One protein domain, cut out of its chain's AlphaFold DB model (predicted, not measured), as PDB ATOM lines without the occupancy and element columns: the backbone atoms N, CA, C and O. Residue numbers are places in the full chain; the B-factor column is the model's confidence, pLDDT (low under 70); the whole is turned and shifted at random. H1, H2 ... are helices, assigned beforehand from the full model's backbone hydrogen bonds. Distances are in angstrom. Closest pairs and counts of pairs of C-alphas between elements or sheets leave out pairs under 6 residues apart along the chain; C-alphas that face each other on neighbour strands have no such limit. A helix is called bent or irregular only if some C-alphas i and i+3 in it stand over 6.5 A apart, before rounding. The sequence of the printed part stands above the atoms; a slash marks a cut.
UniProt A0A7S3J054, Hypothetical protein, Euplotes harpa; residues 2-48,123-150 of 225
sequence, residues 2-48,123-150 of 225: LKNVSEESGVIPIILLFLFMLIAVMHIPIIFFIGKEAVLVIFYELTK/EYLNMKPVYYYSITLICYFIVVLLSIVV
ATOM      1  N   LEU A   2      17.950 -38.172  11.115       43.09
ATOM      2  CA  LEU A   2      17.809 -38.571  12.532       43.09
ATOM      3  C   LEU A   2      18.808 -39.649  13.018       43.09
ATOM      4  O   LEU A   2      18.999 -39.759  14.221       43.09
ATOM      5  N   LYS A   3      19.465 -40.414  12.124       49.50
ATOM      6  CA  LYS A   3      20.504 -41.393  12.521       49.50
ATOM      7  C   LYS A   3      21.745 -40.738  13.149       49.50
ATOM      8  O   LYS A   3      22.247 -41.252  14.136       49.50
ATOM      9  N   ASN A   4      22.152 -39.550  12.682       57.25
ATOM     10  CA  ASN A   4      23.231 -38.797  13.341       57.25
ATOM     11  C   ASN A   4      22.840 -38.295  14.736       57.25
ATOM     12  O   ASN A   4      23.698 -38.139  15.591       57.25
ATOM     13  N   VAL A   5      21.547 -38.061  14.979       55.25
ATOM     14  CA  VAL A   5      21.064 -37.574  16.278       55.25
ATOM     15  C   VAL A   5      20.926 -38.726  17.282       55.25
ATOM     16  O   VAL A   5      20.966 -38.486  18.479       55.25
ATOM     17  N   SER A   6      20.788 -39.983  16.839       53.62
ATOM     18  CA  SER A   6      20.767 -41.134  17.757       53.62
ATOM     19  C   SER A   6      22.153 -41.594  18.206       53.62
ATOM     20  O   SER A   6      22.250 -42.269  19.226       53.62
ATOM     21  N   GLU A   7      23.208 -41.265  17.456       63.22
ATOM     22  CA  GLU A   7      24.591 -41.610  17.817       63.22
ATOM     23  C   GLU A   7      25.257 -40.552  18.708       63.22
ATOM     24  O   GLU A   7      26.160 -40.879  19.477       63.22
ATOM     25  N   GLU A   8      24.777 -39.303  18.692       59.94
ATOM     26  CA  GLU A   8      25.147 -38.323  19.712       59.94
ATOM     27  C   GLU A   8      24.428 -38.639  21.029       59.94
ATOM     28  O   GLU A   8      23.222 -38.430  21.181       59.94
ATOM     29  N   SER A   9      25.188 -39.102  22.023       65.94
ATOM     30  CA  SER A   9      24.759 -39.160  23.420       65.94
ATOM     31  C   SER A   9      24.571 -37.736  23.961       65.94
ATOM     32  O   SER A   9      25.426 -37.194  24.662       65.94
ATOM     33  N   GLY A  10      23.470 -37.095  23.581       73.50
ATOM     34  CA  GLY A  10      23.137 -35.720  23.928       73.50
ATOM     35  C   GLY A  10      21.705 -35.594  24.437       73.50
ATOM     36  O   GLY A  10      20.826 -36.390  24.124       73.50
ATOM     37  N   VAL A  11      21.443 -34.550  25.221       84.06
ATOM     38  CA  VAL A  11      20.097 -34.243  25.749       84.06
ATOM     39  C   VAL A  11      19.142 -33.777  24.630       84.06
ATOM     40  O   VAL A  11      17.923 -33.886  24.742       84.06
ATOM     41  N   ILE A  12      19.696 -33.298  23.514       76.88
ATOM     42  CA  ILE A  12      18.977 -32.717  22.371       76.88
ATOM     43  C   ILE A  12      17.976 -33.696  21.718       76.88
ATOM     44  O   ILE A  12      16.810 -33.315  21.587       76.88
ATOM     45  N   PRO A  13      18.341 -34.944  21.347       72.31
ATOM     46  CA  PRO A  13      17.384 -35.931  20.834       72.31
ATOM     47  C   PRO A  13      16.207 -36.191  21.774       72.31
ATOM     48  O   PRO A  13      15.081 -36.329  21.304       72.31
ATOM     49  N   ILE A  14      16.440 -36.223  23.090       72.56
ATOM     50  CA  ILE A  14      15.382 -36.458  24.085       72.56
ATOM     51  C   ILE A  14      14.396 -35.286  24.096       72.56
ATOM     52  O   ILE A  14      13.184 -35.503  24.080       72.56
ATOM     53  N   ILE A  15      14.899 -34.048  24.061       79.44
ATOM     54  CA  ILE A  15      14.063 -32.839  24.003       79.44
ATOM     55  C   ILE A  15      13.253 -32.805  22.702       79.44
ATOM     56  O   ILE A  15      12.053 -32.535  22.736       79.44
ATOM     57  N   LEU A  16      13.875 -33.117  21.561       69.94
ATOM     58  CA  LEU A  16      13.191 -33.174  20.264       69.94
ATOM     59  C   LEU A  16      12.122 -34.269  20.221       69.94
ATOM     60  O   LEU A  16      11.023 -34.019  19.732       69.94
ATOM     61  N   LEU A  17      12.415 -35.456  20.758       67.94
ATOM     62  CA  LEU A  17      11.455 -36.554  20.845       67.94
ATOM     63  C   LEU A  17      10.263 -36.167  21.726       67.94
ATOM     64  O   LEU A  17       9.122 -36.410  21.347       67.94
ATOM     65  N   PHE A  18      10.519 -35.530  22.871       76.00
ATOM     66  CA  PHE A  18       9.475 -35.063  23.778       76.00
ATOM     67  C   PHE A  18       8.599 -33.980  23.137       76.00
ATOM     68  O   PHE A  18       7.374 -34.069  23.196       76.00
ATOM     69  N   LEU A  19       9.206 -32.995  22.467       78.25
ATOM     70  CA  LEU A  19       8.484 -31.946  21.748       78.25
ATOM     71  C   LEU A  19       7.623 -32.536  20.625       78.25
ATOM     72  O   LEU A  19       6.454 -32.181  20.489       78.25
ATOM     73  N   PHE A  20       8.177 -33.477  19.857       71.25
ATOM     74  CA  PHE A  20       7.449 -34.195  18.818       71.25
ATOM     75  C   PHE A  20       6.279 -34.997  19.394       71.25
ATOM     76  O   PHE A  20       5.181 -34.931  18.854       71.25
ATOM     77  N   MET A  21       6.481 -35.694  20.515       70.38
ATOM     78  CA  MET A  21       5.420 -36.396  21.245       70.38
ATOM     79  C   MET A  21       4.309 -35.442  21.686       70.38
ATOM     80  O   MET A  21       3.139 -35.757  21.517       70.38
ATOM     81  N   LEU A  22       4.651 -34.260  22.199       70.62
ATOM     82  CA  LEU A  22       3.675 -33.267  22.653       70.62
ATOM     83  C   LEU A  22       2.863 -32.713  21.475       70.62
ATOM     84  O   LEU A  22       1.633 -32.670  21.535       70.62
ATOM     85  N   ILE A  23       3.540 -32.370  20.374       71.50
ATOM     86  CA  ILE A  23       2.889 -31.943  19.131       71.50
ATOM     87  C   ILE A  23       1.996 -33.063  18.600       71.50
ATOM     88  O   ILE A  23       0.846 -32.794  18.274       71.50
ATOM     89  N   ALA A  24       2.472 -34.307  18.561       67.38
ATOM     90  CA  ALA A  24       1.701 -35.454  18.093       67.38
ATOM     91  C   ALA A  24       0.468 -35.707  18.973       67.38
ATOM     92  O   ALA A  24      -0.635 -35.821  18.450       67.38
ATOM     93  N   VAL A  25       0.610 -35.712  20.300       69.94
ATOM     94  CA  VAL A  25      -0.505 -35.893  21.247       69.94
ATOM     95  C   VAL A  25      -1.546 -34.778  21.120       69.94
ATOM     96  O   VAL A  25      -2.729 -35.039  21.308       69.94
ATOM     97  N   MET A  26      -1.142 -33.557  20.760       66.31
ATOM     98  CA  MET A  26      -2.058 -32.433  20.527       66.31
ATOM     99  C   MET A  26      -2.680 -32.442  19.123       66.31
ATOM    100  O   MET A  26      -3.868 -32.168  18.971       66.31
ATOM    101  N   HIS A  27      -1.907 -32.764  18.084       71.94
ATOM    102  CA  HIS A  27      -2.365 -32.740  16.692       71.94
ATOM    103  C   HIS A  27      -3.183 -33.963  16.311       71.94
ATOM    104  O   HIS A  27      -4.148 -33.813  15.567       71.94
ATOM    105  N   ILE A  28      -2.828 -35.155  16.800       73.25
ATOM    106  CA  ILE A  28      -3.546 -36.387  16.459       73.25
ATOM    107  C   ILE A  28      -5.037 -36.223  16.780       73.25
ATOM    108  O   ILE A  28      -5.817 -36.392  15.851       73.25
ATOM    109  N   PRO A  29      -5.470 -35.783  17.982       70.25
ATOM    110  CA  PRO A  29      -6.884 -35.545  18.267       70.25
ATOM    111  C   PRO A  29      -7.536 -34.495  17.367       70.25
ATOM    112  O   PRO A  29      -8.681 -34.682  16.979       70.25
ATOM    113  N   ILE A  30      -6.834 -33.414  17.007       71.69
ATOM    114  CA  ILE A  30      -7.381 -32.333  16.166       71.69
ATOM    115  C   ILE A  30      -7.596 -32.819  14.729       71.69
ATOM    116  O   ILE A  30      -8.677 -32.640  14.167       71.69
ATOM    117  N   ILE A  31      -6.593 -33.479  14.149       72.00
ATOM    118  CA  ILE A  31      -6.675 -34.066  12.806       72.00
ATOM    119  C   ILE A  31      -7.740 -35.160  12.792       72.00
ATOM    120  O   ILE A  31      -8.538 -35.229  11.860       72.00
ATOM    121  N   PHE A  32      -7.813 -35.972  13.848       70.50
ATOM    122  CA  PHE A  32      -8.859 -36.978  13.993       70.50
ATOM    123  C   PHE A  32     -10.240 -36.354  14.130       70.50
ATOM    124  O   PHE A  32     -11.209 -36.888  13.603       70.50
ATOM    125  N   PHE A  33     -10.340 -35.215  14.815       74.00
ATOM    126  CA  PHE A  33     -11.602 -34.524  14.999       74.00
ATOM    127  C   PHE A  33     -12.114 -33.943  13.683       74.00
ATOM    128  O   PHE A  33     -13.283 -34.097  13.366       74.00
ATOM    129  N   ILE A  34     -11.253 -33.335  12.873       80.38
ATOM    130  CA  ILE A  34     -11.651 -32.831  11.552       80.38
ATOM    131  C   ILE A  34     -11.926 -34.002  10.597       80.38
ATOM    132  O   ILE A  34     -12.925 -34.009   9.878       80.38
ATOM    133  N   GLY A  35     -11.072 -35.028  10.630       73.94
ATOM    134  CA  GLY A  35     -11.198 -36.221   9.800       73.94
ATOM    135  C   GLY A  35     -12.477 -37.009  10.075       73.94
ATOM    136  O   GLY A  35     -13.161 -37.392   9.128       73.94
ATOM    137  N   LYS A  36     -12.852 -37.212  11.349       76.62
ATOM    138  CA  LYS A  36     -14.096 -37.916  11.695       76.62
ATOM    139  C   LYS A  36     -15.313 -37.167  11.172       76.62
ATOM    140  O   LYS A  36     -16.177 -37.801  10.586       76.62
ATOM    141  N   GLU A  37     -15.366 -35.841  11.312       77.38
ATOM    142  CA  GLU A  37     -16.512 -35.064  10.825       77.38
ATOM    143  C   GLU A  37     -16.628 -35.161   9.298       77.38
ATOM    144  O   GLU A  37     -17.717 -35.389   8.778       77.38
ATOM    145  N   ALA A  38     -15.506 -35.117   8.569       79.31
ATOM    146  CA  ALA A  38     -15.506 -35.326   7.121       79.31
ATOM    147  C   ALA A  38     -16.015 -36.727   6.726       79.31
ATOM    148  O   ALA A  38     -16.852 -36.854   5.830       79.31
ATOM    149  N   VAL A  39     -15.558 -37.782   7.411       76.06
ATOM    150  CA  VAL A  39     -16.023 -39.161   7.173       76.06
ATOM    151  C   VAL A  39     -17.512 -39.303   7.488       76.06
ATOM    152  O   VAL A  39     -18.234 -39.943   6.726       76.06
ATOM    153  N   LEU A  40     -17.989 -38.689   8.571       79.06
ATOM    154  CA  LEU A  40     -19.397 -38.713   8.960       79.06
ATOM    155  C   LEU A  40     -20.291 -38.011   7.941       79.06
ATOM    156  O   LEU A  40     -21.338 -38.551   7.594       79.06
ATOM    157  N   VAL A  41     -19.864 -36.865   7.411       81.06
ATOM    158  CA  VAL A  41     -20.582 -36.162   6.338       81.06
ATOM    159  C   VAL A  41     -20.661 -37.031   5.081       81.06
ATOM    160  O   VAL A  41     -21.742 -37.196   4.518       81.06
ATOM    161  N   ILE A  42     -19.552 -37.652   4.665       79.50
ATOM    162  CA  ILE A  42     -19.539 -38.555   3.503       79.50
ATOM    163  C   ILE A  42     -20.467 -39.753   3.737       79.50
ATOM    164  O   ILE A  42     -21.255 -40.109   2.864       79.50
ATOM    165  N   PHE A  43     -20.402 -40.375   4.914       79.38
ATOM    166  CA  PHE A  43     -21.235 -41.526   5.254       79.38
ATOM    167  C   PHE A  43     -22.727 -41.169   5.301       79.38
ATOM    168  O   PHE A  43     -23.568 -41.922   4.803       79.38
ATOM    169  N   TYR A  44     -23.061 -39.998   5.845       82.31
ATOM    170  CA  TYR A  44     -24.416 -39.457   5.839       82.31
ATOM    171  C   TYR A  44     -24.938 -39.260   4.408       82.31
ATOM    172  O   TYR A  44     -26.015 -39.743   4.068       82.31
ATOM    173  N   GLU A  45     -24.144 -38.650   3.527       78.38
ATOM    174  CA  GLU A  45     -24.501 -38.466   2.113       78.38
ATOM    175  C   GLU A  45     -24.678 -39.797   1.362       78.38
ATOM    176  O   GLU A  45     -25.590 -39.946   0.542       78.38
ATOM    177  N   LEU A  46     -23.839 -40.796   1.651       77.88
ATOM    178  CA  LEU A  46     -23.949 -42.131   1.055       77.88
ATOM    179  C   LEU A  46     -25.218 -42.863   1.510       77.88
ATOM    180  O   LEU A  46     -25.910 -43.466   0.689       77.88
ATOM    181  N   THR A  47     -25.550 -42.792   2.798       78.00
ATOM    182  CA  THR A  47     -26.748 -43.441   3.352       78.00
ATOM    183  C   THR A  47     -28.037 -42.744   2.918       78.00
ATOM    184  O   THR A  47     -29.010 -43.424   2.589       78.00
ATOM    185  N   LYS A  48     -28.039 -41.409   2.805       78.06
ATOM    186  CA  LYS A  48     -29.184 -40.627   2.309       78.06
ATOM    187  C   LYS A  48     -29.544 -40.980   0.862       78.06
ATOM    188  O   LYS A  48     -30.721 -41.152   0.550       78.06
ATOM    189  N   GLU A 123     -27.332 -31.262  10.135       78.38
ATOM    190  CA  GLU A 123     -28.254 -32.404  10.074       78.38
ATOM    191  C   GLU A 123     -27.575 -33.737  10.449       78.38
ATOM    192  O   GLU A 123     -28.190 -34.583  11.097       78.38
ATOM    193  N   TYR A 124     -26.274 -33.886  10.169       70.50
ATOM    194  CA  TYR A 124     -25.503 -35.069  10.570       70.50
ATOM    195  C   TYR A 124     -25.372 -35.226  12.097       70.50
ATOM    196  O   TYR A 124     -25.189 -36.344  12.572       70.50
ATOM    197  N   LEU A 125     -25.519 -34.149  12.885       77.44
ATOM    198  CA  LEU A 125     -25.515 -34.229  14.355       77.44
ATOM    199  C   LEU A 125     -26.750 -34.959  14.899       77.44
ATOM    200  O   LEU A 125     -26.706 -35.478  16.011       77.44
ATOM    201  N   ASN A 126     -27.826 -35.040  14.111       82.56
ATOM    202  CA  ASN A 126     -29.043 -35.764  14.473       82.56
ATOM    203  C   ASN A 126     -29.010 -37.244  14.062       82.56
ATOM    204  O   ASN A 126     -30.013 -37.945  14.222       82.56
ATOM    205  N   MET A 127     -27.894 -37.754  13.528       81.25
ATOM    206  CA  MET A 127     -27.806 -39.178  13.220       81.25
ATOM    207  C   MET A 127     -27.836 -40.025  14.498       81.25
ATOM    208  O   MET A 127     -27.442 -39.576  15.576       81.25
ATOM    209  N   LYS A 128     -28.290 -41.281  14.390       86.44
ATOM    210  CA  LYS A 128     -28.371 -42.170  15.558       86.44
ATOM    211  C   LYS A 128     -26.987 -42.275  16.226       86.44
ATOM    212  O   LYS A 128     -26.031 -42.642  15.534       86.44
ATOM    213  N   PRO A 129     -26.879 -42.056  17.553       87.12
ATOM    214  CA  PRO A 129     -25.597 -42.050  18.262       87.12
ATOM    215  C   PRO A 129     -24.765 -43.319  18.043       87.12
ATOM    216  O   PRO A 129     -23.541 -43.265  18.017       87.12
ATOM    217  N   VAL A 130     -25.426 -44.460  17.818       88.75
ATOM    218  CA  VAL A 130     -24.768 -45.740  17.520       88.75
ATOM    219  C   VAL A 130     -23.814 -45.623  16.327       88.75
ATOM    220  O   VAL A 130     -22.660 -46.017  16.449       88.75
ATOM    221  N   TYR A 131     -24.233 -45.021  15.207       83.75
ATOM    222  CA  TYR A 131     -23.355 -44.870  14.037       83.75
ATOM    223  C   TYR A 131     -22.171 -43.944  14.330       83.75
ATOM    224  O   TYR A 131     -21.049 -44.239  13.921       83.75
ATOM    225  N   TYR A 132     -22.406 -42.872  15.093       77.94
ATOM    226  CA  TYR A 132     -21.368 -41.925  15.505       77.94
ATOM    227  C   TYR A 132     -20.241 -42.621  16.263       77.94
ATOM    228  O   TYR A 132     -19.066 -42.546  15.887       77.94
ATOM    229  N   TYR A 133     -20.613 -43.324  17.332       83.56
ATOM    230  CA  TYR A 133     -19.656 -43.968  18.215       83.56
ATOM    231  C   TYR A 133     -19.004 -45.179  17.553       83.56
ATOM    232  O   TYR A 133     -17.803 -45.361  17.720       83.56
ATOM    233  N   SER A 134     -19.737 -45.962  16.753       85.69
ATOM    234  CA  SER A 134     -19.165 -47.109  16.041       85.69
ATOM    235  C   SER A 134     -18.096 -46.694  15.034       85.69
ATOM    236  O   SER A 134     -17.008 -47.262  15.059       85.69
ATOM    237  N   ILE A 135     -18.356 -45.688  14.189       81.06
ATOM    238  CA  ILE A 135     -17.365 -45.209  13.210       81.06
ATOM    239  C   ILE A 135     -16.140 -44.657  13.939       81.06
ATOM    240  O   ILE A 135     -15.012 -45.031  13.625       81.06
ATOM    241  N   THR A 136     -16.360 -43.837  14.969       78.19
ATOM    242  CA  THR A 136     -15.274 -43.267  15.774       78.19
ATOM    243  C   THR A 136     -14.410 -44.363  16.400       78.19
ATOM    244  O   THR A 136     -13.185 -44.322  16.291       78.19
ATOM    245  N   LEU A 137     -15.032 -45.377  17.006       84.19
ATOM    246  CA  LEU A 137     -14.338 -46.489  17.653       84.19
ATOM    247  C   LEU A 137     -13.556 -47.345  16.648       84.19
ATOM    248  O   LEU A 137     -12.425 -47.724  16.939       84.19
ATOM    249  N   ILE A 138     -14.106 -47.590  15.454       84.81
ATOM    250  CA  ILE A 138     -13.404 -48.286  14.365       84.81
ATOM    251  C   ILE A 138     -12.179 -47.488  13.916       84.81
ATOM    252  O   ILE A 138     -11.094 -48.056  13.798       84.81
ATOM    253  N   CYS A 139     -12.315 -46.177  13.704       78.19
ATOM    254  CA  CYS A 139     -11.183 -45.335  13.334       78.19
ATOM    255  C   CYS A 139     -10.087 -45.394  14.411       78.19
ATOM    256  O   CYS A 139      -8.919 -45.587  14.076       78.19
ATOM    257  N   TYR A 140     -10.440 -45.265  15.696       78.75
ATOM    258  CA  TYR A 140      -9.473 -45.378  16.796       78.75
ATOM    259  C   TYR A 140      -8.800 -46.748  16.829       78.75
ATOM    260  O   TYR A 140      -7.582 -46.831  16.973       78.75
ATOM    261  N   PHE A 141      -9.573 -47.819  16.658       81.56
ATOM    262  CA  PHE A 141      -9.051 -49.179  16.615       81.56
ATOM    263  C   PHE A 141      -8.027 -49.359  15.485       81.56
ATOM    264  O   PHE A 141      -6.957 -49.915  15.719       81.56
ATOM    265  N   ILE A 142      -8.303 -48.825  14.291       79.50
ATOM    266  CA  ILE A 142      -7.372 -48.852  13.154       79.50
ATOM    267  C   ILE A 142      -6.081 -48.093  13.477       79.50
ATOM    268  O   ILE A 142      -5.001 -48.596  13.182       79.50
ATOM    269  N   VAL A 143      -6.164 -46.918  14.110       77.81
ATOM    270  CA  VAL A 143      -4.974 -46.150  14.526       77.81
ATOM    271  C   VAL A 143      -4.136 -46.925  15.539       77.81
ATOM    272  O   VAL A 143      -2.918 -46.989  15.393       77.81
ATOM    273  N   VAL A 144      -4.768 -47.543  16.539       76.06
ATOM    274  CA  VAL A 144      -4.061 -48.376  17.524       76.06
ATOM    275  C   VAL A 144      -3.388 -49.561  16.832       76.06
ATOM    276  O   VAL A 144      -2.210 -49.816  17.066       76.06
ATOM    277  N   LEU A 145      -4.083 -50.239  15.919       79.75
ATOM    278  CA  LEU A 145      -3.530 -51.365  15.167       79.75
ATOM    279  C   LEU A 145      -2.337 -50.928  14.298       79.75
ATOM    280  O   LEU A 145      -1.290 -51.572  14.326       79.75
ATOM    281  N   LEU A 146      -2.444 -49.786  13.614       75.75
ATOM    282  CA  LEU A 146      -1.340 -49.173  12.869       75.75
ATOM    283  C   LEU A 146      -0.153 -48.839  13.776       75.75
ATOM    284  O   LEU A 146       0.982 -49.104  13.395       75.75
ATOM    285  N   SER A 147      -0.394 -48.318  14.981       76.12
ATOM    286  CA  SER A 147       0.679 -47.979  15.924       76.12
ATOM    287  C   SER A 147       1.471 -49.196  16.412       76.12
ATOM    288  O   SER A 147       2.649 -49.065  16.720       76.12
ATOM    289  N   ILE A 148       0.850 -50.381  16.442       80.12
ATOM    290  CA  ILE A 148       1.518 -51.638  16.813       80.12
ATOM    291  C   ILE A 148       2.371 -52.167  15.652       80.12
ATOM    292  O   ILE A 148       3.457 -52.698  15.870       80.12
ATOM    293  N   VAL A 149       1.881 -52.042  14.416       80.19
ATOM    294  CA  VAL A 149       2.550 -52.579  13.219       80.19
ATOM    295  C   VAL A 149       3.703 -51.683  12.756       80.19
ATOM    296  O   VAL A 149       4.694 -52.168  12.208       80.19
ATOM    297  N   VAL A 150       3.598 -50.371  12.959       79.94
ATOM    298  CA  VAL A 150       4.572 -49.394  12.468       79.94
ATOM    299  C   VAL A 150       5.704 -49.213  13.480       79.94
ATOM    300  O   VAL A 150       5.594 -48.445  14.431       79.94
TER     301      VAL A 150
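Overview. This is residues 2 to 48 and 123 to 150 of the 225 residues of the protein "Hypothetical protein" of Euplotes harpa (UniProt A0A7S3J054). One long, kinked helix, H2, makes the length of a thin rod, with the short helix H1 at its first end and H3 near its other end, from where H4 runs back obliquely, loosely near the later part of H2. Residues 144 to 150, of which 144 to 149 belong to H4, stick out free. The printed part has 75 residues with four named helices, H1, H2, H3 and H4 along the chain, and no named strand: all helix. It is extended, with a radius of gyration of the C-alphas of 18.2 A, and spans 57 by 23 by 17 A.

Arrangement. H1, residues 3 to 7, and H2, residues 11 to 48, are close but not clearly touching; their closest C-alphas, of Val 5 and Pro 13, are 6.1 A apart. H2 has a kink of 26 degrees near residue 27; it is neither bent nor irregular, but only just: C-alphas 26 and 29 are 6.2 A apart. With residues 40 to 44 alone, H2 only just touches H3, residues 123 to 126, with 3 pairs of C-alphas within 8 A; the closest, of Tyr 44 and Tyr 124, are 6.5 A apart. H2 and H4, residues 129 to 149, are close but not clearly touching; their closest C-alphas, of Lys 36 and Thr 136, are 6.8 A apart. Their lines stand at a steep tilt of 38 degrees, only just more than shallow, opposite ways. H1 is apart from H3 and H4, and H3 is apart from H4. Every O i to N i+4 pair is within hydrogen-bond range in H1 and H4, and 32 of 34 are in H2; H3 is too short for such a pair.

Along the chain. H1 begins at C-alpha 3, (20.504, -41.393, 12.521). H2 measures 54.9 A from C-alpha 11 to C-alpha 48. H4 measures 30.5 A and ends at C-alpha 149, (2.550, -52.579, 13.219).

Size, cuts and confidence. The two C-alphas farthest apart, of Ser 9 and Lys 48, are 57.9 A apart. Residues 49 to 122 are not printed; C-alphas 48 and 123 are 11.3 A apart across the cut. The links H1 to H2 and H3 to H4 are tight. The mean pLDDT of the printed part is 75.0, with residues 2 to 9, 16 to 17 and 24 to 26 under 70.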